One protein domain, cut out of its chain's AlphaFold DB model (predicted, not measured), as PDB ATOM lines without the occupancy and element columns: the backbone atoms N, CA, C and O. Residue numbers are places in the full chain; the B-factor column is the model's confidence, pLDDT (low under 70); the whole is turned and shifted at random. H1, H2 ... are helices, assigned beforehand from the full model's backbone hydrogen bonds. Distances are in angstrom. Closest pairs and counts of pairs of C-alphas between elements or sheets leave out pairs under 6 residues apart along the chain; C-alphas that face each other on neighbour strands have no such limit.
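AT A GLANCE: This is residues 2 to 60 of the 180 residues of the protein "NAD(P)(+) transhydrogenase (Re/Si-specific) subunit alpha" of Pseudomonas sp. (UniProt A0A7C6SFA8). An open frame of three helices: the long helix H3 makes one side, the short helix H1 makes the opposite side, and H2 sits at one end between their levels. A long link, residues 13 to 24, runs from the end of H1 back through the gap to the start of H2, and Val 2, the first printed residue, reaches into the space between H1 and H3. The printed part has 59 residues, with H1, H2 and H3 in this order along the chain, no named strand, and the class all helix. It is only just compact, close to loose, with a radius of gyration of the C-alphas of 12.1 A and spans of 31 by 26 by 16 A.

HOW THE PARTS SIT: H3, residues 43 to 57, is the longest helix and touches no helix. H2, residues 25 to 32, is close to H3 but not clearly touching it; the closest C-alphas, those of Glu 27 and Trp 45, are 7.2 A apart. Their lines stand at a steep tilt of 58 degrees, and they run the same way. H1, residues 6 to 12, is apart from H3 and also from H2. In H1, H2 and H3 every O i to N i+4 pair is within hydrogen-bond range.

IN THESE COORDINATES: H3 is 20.2 A long, from C-alpha 43 at (-6.540, 5.785, -30.441) to C-alpha 57 at (-14.942, 5.541, -48.806). H2 measures 10.8 A from first to last C-alpha, and H1 9.7 A, beginning at C-alpha 6 at (-17.049, 22.724, -38.751).

THE WHOLE: The C-alphas farthest apart, those of Gly 35 and Gln 59, are 34.3 A apart. The link from H1 to H2 is long, with 12 residues; that from H2 to H3 is short, with 10. The printed part has no cut. Its mean pLDDT is 90.6, and no printed residue is under 70.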
ATOM      1  N   VAL A   2     -12.511  16.770 -37.269       89.50
ATOM      2  CA  VAL A   2     -12.782  16.359 -35.882       89.50
ATOM      3  C   VAL A   2     -13.434  17.478 -35.069       89.50
ATOM      4  O   VAL A   2     -14.067  17.201 -34.062       89.50
ATOM      5  N   ARG A   3     -13.302  18.740 -35.488       89.75
ATOM      6  CA  ARG A   3     -13.773  19.900 -34.722       89.75
ATOM      7  C   ARG A   3     -15.297  20.008 -34.815       89.75
ATOM      8  O   ARG A   3     -15.810  20.087 -35.929       89.75
ATOM      9  N   PRO A   4     -16.044  20.105 -33.703       85.81
ATOM     10  CA  PRO A   4     -17.506  20.202 -33.760       85.81
ATOM     11  C   PRO A   4     -18.021  21.407 -34.568       85.81
ATOM     12  O   PRO A   4     -18.974  21.276 -35.335       85.81
ATOM     13  N   ALA A   5     -17.347  22.559 -34.468       86.69
ATOM     14  CA  ALA A   5     -17.759  23.812 -35.110       86.69
ATOM     15  C   ALA A   5     -17.794  23.765 -36.651       86.69
ATOM     16  O   ALA A   5     -18.474  24.569 -37.285       86.69
ATOM     17  N   VAL A   6     -17.082  22.828 -37.282       91.06
ATOM     18  CA  VAL A   6     -17.049  22.724 -38.751       91.06
ATOM     19  C   VAL A   6     -18.259  21.988 -39.320       91.06
ATOM     20  O   VAL A   6     -18.473  22.022 -40.529       91.06
ATOM     21  N   LYS A   7     -19.047  21.304 -38.477       92.81
ATOM     22  CA  LYS A   7     -20.219  20.543 -38.923       92.81
ATOM     23  C   LYS A   7     -21.206  21.456 -39.644       92.81
ATOM     24  O   LYS A   7     -21.577  21.171 -40.778       92.81
ATOM     25  N   GLU A   8     -21.526  22.593 -39.035       92.69
ATOM     26  CA  GLU A   8     -22.416  23.598 -39.625       92.69
ATOM     27  C   GLU A   8     -21.829  24.196 -40.910       92.69
ATOM     28  O   GLU A   8     -22.553  24.397 -41.881       92.69
ATOM     29  N   GLN A   9     -20.509  24.415 -40.968       93.94
ATOM     30  CA  GLN A   9     -19.841  24.902 -42.181       93.94
ATOM     31  C   GLN A   9     -19.984  23.900 -43.336       93.94
ATOM     32  O   GLN A   9     -20.352  24.284 -44.446       93.94
ATOM     33  N   ILE A  10     -19.755  22.612 -43.068       95.25
ATOM     34  CA  ILE A  10     -19.884  21.521 -44.045       95.25
ATOM     35  C   ILE A  10     -21.331  21.412 -44.538       95.25
ATOM     36  O   ILE A  10     -21.570  21.330 -45.744       95.25
ATOM     37  N   GLU A  11     -22.295  21.451 -43.620       95.81
ATOM     38  CA  GLU A  11     -23.718  21.356 -43.947       95.81
ATOM     39  C   GLU A  11     -24.215  22.596 -44.710       95.81
ATOM     40  O   GLU A  11     -24.998  22.454 -45.651       95.81
ATOM     41  N   SER A  12     -23.700  23.794 -44.408       96.81
ATOM     42  CA  SER A  12     -24.046  25.028 -45.132       96.81
ATOM     43  C   SER A  12     -23.607  25.020 -46.603       96.81
ATOM     44  O   SER A  12     -24.235  25.664 -47.441       96.81
ATOM     45  N   LEU A  13     -22.568  24.241 -46.934       97.25
ATOM     46  CA  LEU A  13     -22.099  24.007 -48.303       97.25
ATOM     47  C   LEU A  13     -22.836  22.843 -48.999       97.25
ATOM     48  O   LEU A  13     -22.496  22.480 -50.124       97.25
ATOM     49  N   GLY A  14     -23.841  22.248 -48.345       96.75
ATOM     50  CA  GLY A  14     -24.666  21.164 -48.884       96.75
ATOM     51  C   GLY A  14     -24.060  19.763 -48.757       96.75
ATOM     52  O   GLY A  14     -24.611  18.804 -49.301       96.75
ATOM     53  N   ALA A  15     -22.939  19.616 -48.046       97.50
ATOM     54  CA  ALA A  15     -22.321  18.320 -47.793       97.50
ATOM     55  C   ALA A  15     -22.925  17.632 -46.556       97.50
ATOM     56  O   ALA A  15     -23.540  18.258 -45.697       97.50
ATOM     57  N   LYS A  16     -22.744  16.309 -46.456       96.06
ATOM     58  CA  LYS A  16     -23.175  15.519 -45.293       96.06
ATOM     59  C   LYS A  16     -21.992  15.253 -44.376       96.06
ATOM     60  O   LYS A  16     -21.007  14.652 -44.804       96.06
ATOM     61  N   PHE A  17     -22.111  15.652 -43.115       95.50
ATOM     62  CA  PHE A  17     -21.093  15.371 -42.112       95.50
ATOM     63  C   PHE A  17     -21.066  13.877 -41.751       95.50
ATOM     64  O   PHE A  17     -22.107  13.260 -41.515       95.50
ATOM     65  N   VAL A  18     -19.870  13.285 -41.707       94.50
ATOM     66  CA  VAL A  18     -19.671  11.922 -41.193       94.50
ATOM     67  C   VAL A  18     -19.451  12.026 -39.691       94.50
ATOM     68  O   VAL A  18     -18.355  12.348 -39.242       94.50
ATOM     69  N   ASP A  19     -20.519  11.792 -38.934       90.94
ATOM     70  CA  ASP A  19     -20.505  11.906 -37.479       90.94
ATOM     71  C   ASP A  19     -19.759  10.722 -36.838       90.94
ATOM     72  O   ASP A  19     -20.029   9.558 -37.153       90.94
ATOM     73  N   VAL A  20     -18.808  11.026 -35.954       93.25
ATOM     74  CA  VAL A  20     -18.063  10.047 -35.153       93.25
ATOM     75  C   VAL A  20     -18.218  10.461 -33.690       93.25
ATOM     76  O   VAL A  20     -17.674  11.493 -33.293       93.25
ATOM     77  N   PRO A  21     -18.945   9.685 -32.869       89.38
ATOM     78  CA  PRO A  21     -19.330  10.128 -31.539       89.38
ATOM     79  C   PRO A  21     -18.128  10.241 -30.593       89.38
ATOM     80  O   PRO A  21     -17.286   9.335 -30.504       89.38
ATOM     81  N   PHE A  22     -18.111  11.341 -29.840       91.31
ATOM     82  CA  PHE A  22     -17.231  11.542 -28.692       91.31
ATOM     83  C   PHE A  22     -17.832  10.864 -27.461       91.31
ATOM     84  O   PHE A  22     -18.928  11.212 -27.012       91.31
ATOM     85  N   ILE A  23     -17.113   9.880 -26.935       92.62
ATOM     86  CA  ILE A  23     -17.544   9.039 -25.819       92.62
ATOM     87  C   ILE A  23     -16.944   9.542 -24.503       92.62
ATOM     88  O   ILE A  23     -17.591   9.424 -23.466       92.62
ATOM     89  N   THR A  24     -15.749  10.136 -24.536       91.81
ATOM     90  CA  THR A  24     -15.063  10.664 -23.344       91.81
ATOM     91  C   THR A  24     -14.910  12.183 -23.399       91.81
ATOM     92  O   THR A  24     -14.962  12.784 -24.475       91.81
ATOM     93  N   ASP A  25     -14.707  12.810 -22.239       90.75
ATOM     94  CA  ASP A  25     -14.427  14.249 -22.153       90.75
ATOM     95  C   ASP A  25     -13.072  14.592 -22.784       90.75
ATOM     96  O   ASP A  25     -12.970  15.560 -23.531       90.75
ATOM     97  N   GLU A  26     -12.065  13.729 -22.610       90.00
ATOM     98  CA  GLU A  26     -10.753  13.864 -23.261       90.00
ATOM     99  C   GLU A  26     -10.874  13.960 -24.791       90.00
ATOM    100  O   GLU A  26     -10.233  14.798 -25.422       90.00
ATOM    101  N   GLU A  27     -11.726  13.136 -25.411       90.75
ATOM    102  CA  GLU A  27     -11.949  13.197 -26.856       90.75
ATOM    103  C   GLU A  27     -12.570  14.540 -27.283       90.75
ATOM    104  O   GLU A  27     -12.183  15.085 -28.318       90.75
ATOM    105  N   ARG A  28     -13.491  15.099 -26.484       88.88
ATOM    106  CA  ARG A  28     -14.109  16.413 -26.750       88.88
ATOM    107  C   ARG A  28     -13.081  17.537 -26.636       88.88
ATOM    108  O   ARG A  28     -12.967  18.357 -27.543       88.88
ATOM    109  N   GLU A  29     -12.275  17.524 -25.579       87.75
ATOM    110  CA  GLU A  29     -11.211  18.508 -25.359       87.75
ATOM    111  C   GLU A  29     -10.103  18.432 -26.422       87.75
ATOM    112  O   GLU A  29      -9.476  19.439 -26.768       87.75
ATOM    113  N   CYS A  30      -9.792  17.239 -26.937       86.00
ATOM    114  CA  CYS A  30      -8.843  17.089 -28.041       86.00
ATOM    115  C   CYS A  30      -9.404  17.642 -29.357       86.00
ATOM    116  O   CYS A  30      -8.657  18.266 -30.116       86.00
ATOM    117  N   ALA A  31     -10.703  17.448 -29.601       84.12
ATOM    118  CA  ALA A  31     -11.390  17.916 -30.797       84.12
ATOM    119  C   ALA A  31     -11.545  19.445 -30.854       84.12
ATOM    120  O   ALA A  31     -11.450  20.011 -31.940       84.12
ATOM    121  N   GLU A  32     -11.756  20.117 -29.721       83.81
ATOM    122  CA  GLU A  32     -11.773  21.588 -29.652       83.81
ATOM    123  C   GLU A  32     -10.376  22.185 -29.877       83.81
ATOM    124  O   GLU A  32     -10.203  23.083 -30.704       83.81
ATOM    125  N   GLY A  33      -9.369  21.635 -29.190       78.00
ATOM    126  CA  GLY A  33      -7.976  22.056 -29.316       78.00
ATOM    127  C   GLY A  33      -7.715  23.512 -28.897       78.00
ATOM    128  O   GLY A  33      -8.419  24.063 -28.056       78.00
ATOM    129  N   VAL A  34      -6.658  24.133 -29.434       71.62
ATOM    130  CA  VAL A  34      -6.246  25.514 -29.093       71.62
ATOM    131  C   VAL A  34      -5.988  26.302 -30.375       71.62
ATOM    132  O   VAL A  34      -5.383  25.789 -31.316       71.62
ATOM    133  N   GLY A  35      -6.455  27.553 -30.436       70.50
ATOM    134  CA  GLY A  35      -6.234  28.428 -31.597       70.50
ATOM    135  C   GLY A  35      -6.914  27.946 -32.887       70.50
ATOM    136  O   GLY A  35      -6.447  28.257 -33.977       70.50
ATOM    137  N   GLY A  36      -7.986  27.153 -32.773       71.25
ATOM    138  CA  GLY A  36      -8.727  26.601 -33.914       71.25
ATOM    139  C   GLY A  36      -8.134  25.322 -34.520       71.25
ATOM    140  O   GLY A  36      -8.716  24.785 -35.468       71.25
ATOM    141  N   TYR A  37      -7.026  24.810 -33.973       71.38
ATOM    142  CA  TYR A  37      -6.415  23.541 -34.370       71.38
ATOM    143  C   TYR A  37      -6.727  22.442 -33.358       71.38
ATOM    144  O   TYR A  37      -6.449  22.594 -32.169       71.38
ATOM    145  N   ALA A  38      -7.244  21.311 -33.844       75.19
ATOM    146  CA  ALA A  38      -7.452  20.125 -33.022       75.19
ATOM    147  C   ALA A  38      -6.116  19.504 -32.582       75.19
ATOM    148  O   ALA A  38      -5.113  19.564 -33.299       75.19
ATOM    149  N   ARG A  39      -6.118  18.865 -31.408       83.44
ATOM    150  CA  ARG A  39      -4.999  18.037 -30.941       83.44
ATOM    151  C   ARG A  39      -5.067  16.643 -31.572       83.44
ATOM    152  O   ARG A  39      -6.047  16.271 -32.214       83.44
ATOM    153  N   ALA A  40      -4.008  15.857 -31.385       83.62
ATOM    154  CA  ALA A  40      -4.031  14.447 -31.757       83.62
ATOM    155  C   ALA A  40      -5.150  13.720 -30.990       83.62
ATOM    156  O   ALA A  40      -5.220  13.806 -29.764       83.62
ATOM    157  N   MET A  41      -6.018  13.023 -31.722       88.75
ATOM    158  CA  MET A  41      -7.145  12.298 -31.139       88.75
ATOM    159  C   MET A  41      -6.686  10.985 -30.485       88.75
ATOM    160  O   MET A  41      -5.758  10.349 -30.998       88.75
ATOM    161  N   PRO A  42      -7.345  10.535 -29.400       90.38
ATOM    162  CA  PRO A  42      -7.073   9.233 -28.790       90.38
ATOM    163  C   PRO A  42      -7.272   8.061 -29.761       90.38
ATOM    164  O   PRO A  42      -8.142   8.100 -30.635       90.38
ATOM    165  N   THR A  43      -6.509   6.979 -29.573       91.25
ATOM    166  CA  THR A  43      -6.540   5.785 -30.441       91.25
ATOM    167  C   THR A  43      -7.941   5.190 -30.577       91.25
ATOM    168  O   THR A  43      -8.375   4.887 -31.684       91.25
ATOM    169  N   SER A  44      -8.683   5.089 -29.472       92.25
ATOM    170  CA  SER A  44     -10.052   4.560 -29.455       92.25
ATOM    171  C   SER A  44     -11.001   5.354 -30.358       92.25
ATOM    172  O   SER A  44     -11.892   4.781 -30.987       92.25
ATOM    173  N   TRP A  45     -10.830   6.676 -30.433       93.75
ATOM    174  CA  TRP A  45     -11.604   7.530 -31.330       93.75
ATOM    175  C   TRP A  45     -11.151   7.357 -32.781       93.75
ATOM    176  O   TRP A  45     -11.991   7.210 -33.669       93.75
ATOM    177  N   MET A  46      -9.836   7.301 -33.016       92.31
ATOM    178  CA  MET A  46      -9.257   7.068 -34.344       92.31
ATOM    179  C   MET A  46      -9.730   5.747 -34.962       92.31
ATOM    180  O   MET A  46     -10.010   5.701 -36.154       92.31
ATOM    181  N   GLU A  47      -9.897   4.688 -34.167       93.81
ATOM    182  CA  GLU A  47     -10.462   3.412 -34.627       93.81
ATOM    183  C   GLU A  47     -11.917   3.558 -35.101       93.81
ATOM    184  O   GLU A  47     -12.271   3.099 -36.191       93.81
ATOM    185  N   ARG A  48     -12.763   4.258 -34.331       95.31
ATOM    186  CA  ARG A  48     -14.159   4.529 -34.728       95.31
ATOM    187  C   ARG A  48     -14.227   5.404 -35.974       95.31
ATOM    188  O   ARG A  48     -15.041   5.155 -36.864       95.31
ATOM    189  N   GLN A  49     -13.355   6.404 -36.057       95.56
ATOM    190  CA  GLN A  49     -13.238   7.266 -37.223       95.56
ATOM    191  C   GLN A  49     -12.786   6.485 -38.459       95.56
ATOM    192  O   GLN A  49     -13.365   6.673 -39.529       95.56
ATOM    193  N   ALA A  50     -11.804   5.593 -38.321       95.50
ATOM    194  CA  ALA A  50     -11.338   4.741 -39.408       95.50
ATOM    195  C   ALA A  50     -12.465   3.839 -39.928       95.50
ATOM    196  O   ALA A  50     -12.661   3.757 -41.141       95.50
ATOM    197  N   GLN A  51     -13.266   3.247 -39.035       96.44
ATOM    198  CA  GLN A  51     -14.426   2.442 -39.424       96.44
ATOM    199  C   GLN A  51     -15.483   3.276 -40.163       96.44
ATOM    200  O   GLN A  51     -15.983   2.866 -41.212       96.44
ATOM    201  N   ALA A  52     -15.811   4.465 -39.652       96.50
ATOM    202  CA  ALA A  52     -16.777   5.354 -40.293       96.50
ATOM    203  C   ALA A  52     -16.304   5.810 -41.683       96.50
ATOM    204  O   ALA A  52     -17.088   5.824 -42.634       96.50
ATOM    205  N   VAL A  53     -15.015   6.142 -41.823       96.50
ATOM    206  CA  VAL A  53     -14.414   6.494 -43.116       96.50
ATOM    207  C   VAL A  53     -14.398   5.302 -44.060       96.50
ATOM    208  O   VAL A  53     -14.760   5.480 -45.217       96.50
ATOM    209  N   HIS A  54     -14.061   4.100 -43.592       97.62
ATOM    210  CA  HIS A  54     -14.077   2.891 -44.416       97.62
ATOM    211  C   HIS A  54     -15.447   2.660 -45.068       97.62
ATOM    212  O   HIS A  54     -15.551   2.514 -46.289       97.62
ATOM    213  N   GLU A  55     -16.516   2.718 -44.269       97.75
ATOM    214  CA  GLU A  55     -17.883   2.499 -44.747       97.75
ATOM    215  C   GLU A  55     -18.330   3.512 -45.806       97.75
ATOM    216  O   GLU A  55     -19.116   3.169 -46.695       97.75
ATOM    217  N   ARG A  56     -17.831   4.751 -45.731       97.31
ATOM    218  CA  ARG A  56     -18.137   5.809 -46.703       97.31
ATOM    219  C   ARG A  56     -17.235   5.748 -47.929       97.31
ATOM    220  O   ARG A  56     -17.741   5.837 -49.044       97.31
ATOM    221  N   ALA A  57     -15.934   5.554 -47.738       97.19
ATOM    222  CA  ALA A  57     -14.942   5.541 -48.806       97.19
ATOM    223  C   ALA A  57     -15.191   4.407 -49.808       97.19
ATOM    224  O   ALA A  57     -15.138   4.657 -51.005       97.19
ATOM    225  N   LYS A  58     -15.578   3.204 -49.353       96.88
ATOM    226  CA  LYS A  58     -15.897   2.085 -50.266       96.88
ATOM    227  C   LYS A  58     -17.059   2.382 -51.229       96.88
ATOM    228  O   LYS A  58     -17.170   1.779 -52.290       96.88
ATOM    229  N   GLN A  59     -17.944   3.311 -50.858       97.50
ATOM    230  CA  GLN A  59     -19.085   3.736 -51.678       97.50
ATOM    231  C   GLN A  59     -18.754   4.946 -52.561       97.50
ATOM    232  O   GLN A  59     -19.486   5.206 -53.520       97.50
ATOM    233  N   ALA A  60     -17.686   5.676 -52.236       97.94
ATOM    234  CA  ALA A  60     -17.285   6.902 -52.905       97.94
ATOM    235  C   ALA A  60     -16.496   6.620 -54.188       97.94
ATOM    236  O   ALA A  60     -15.686   5.694 -54.270       97.94
TER     237      ALA A  60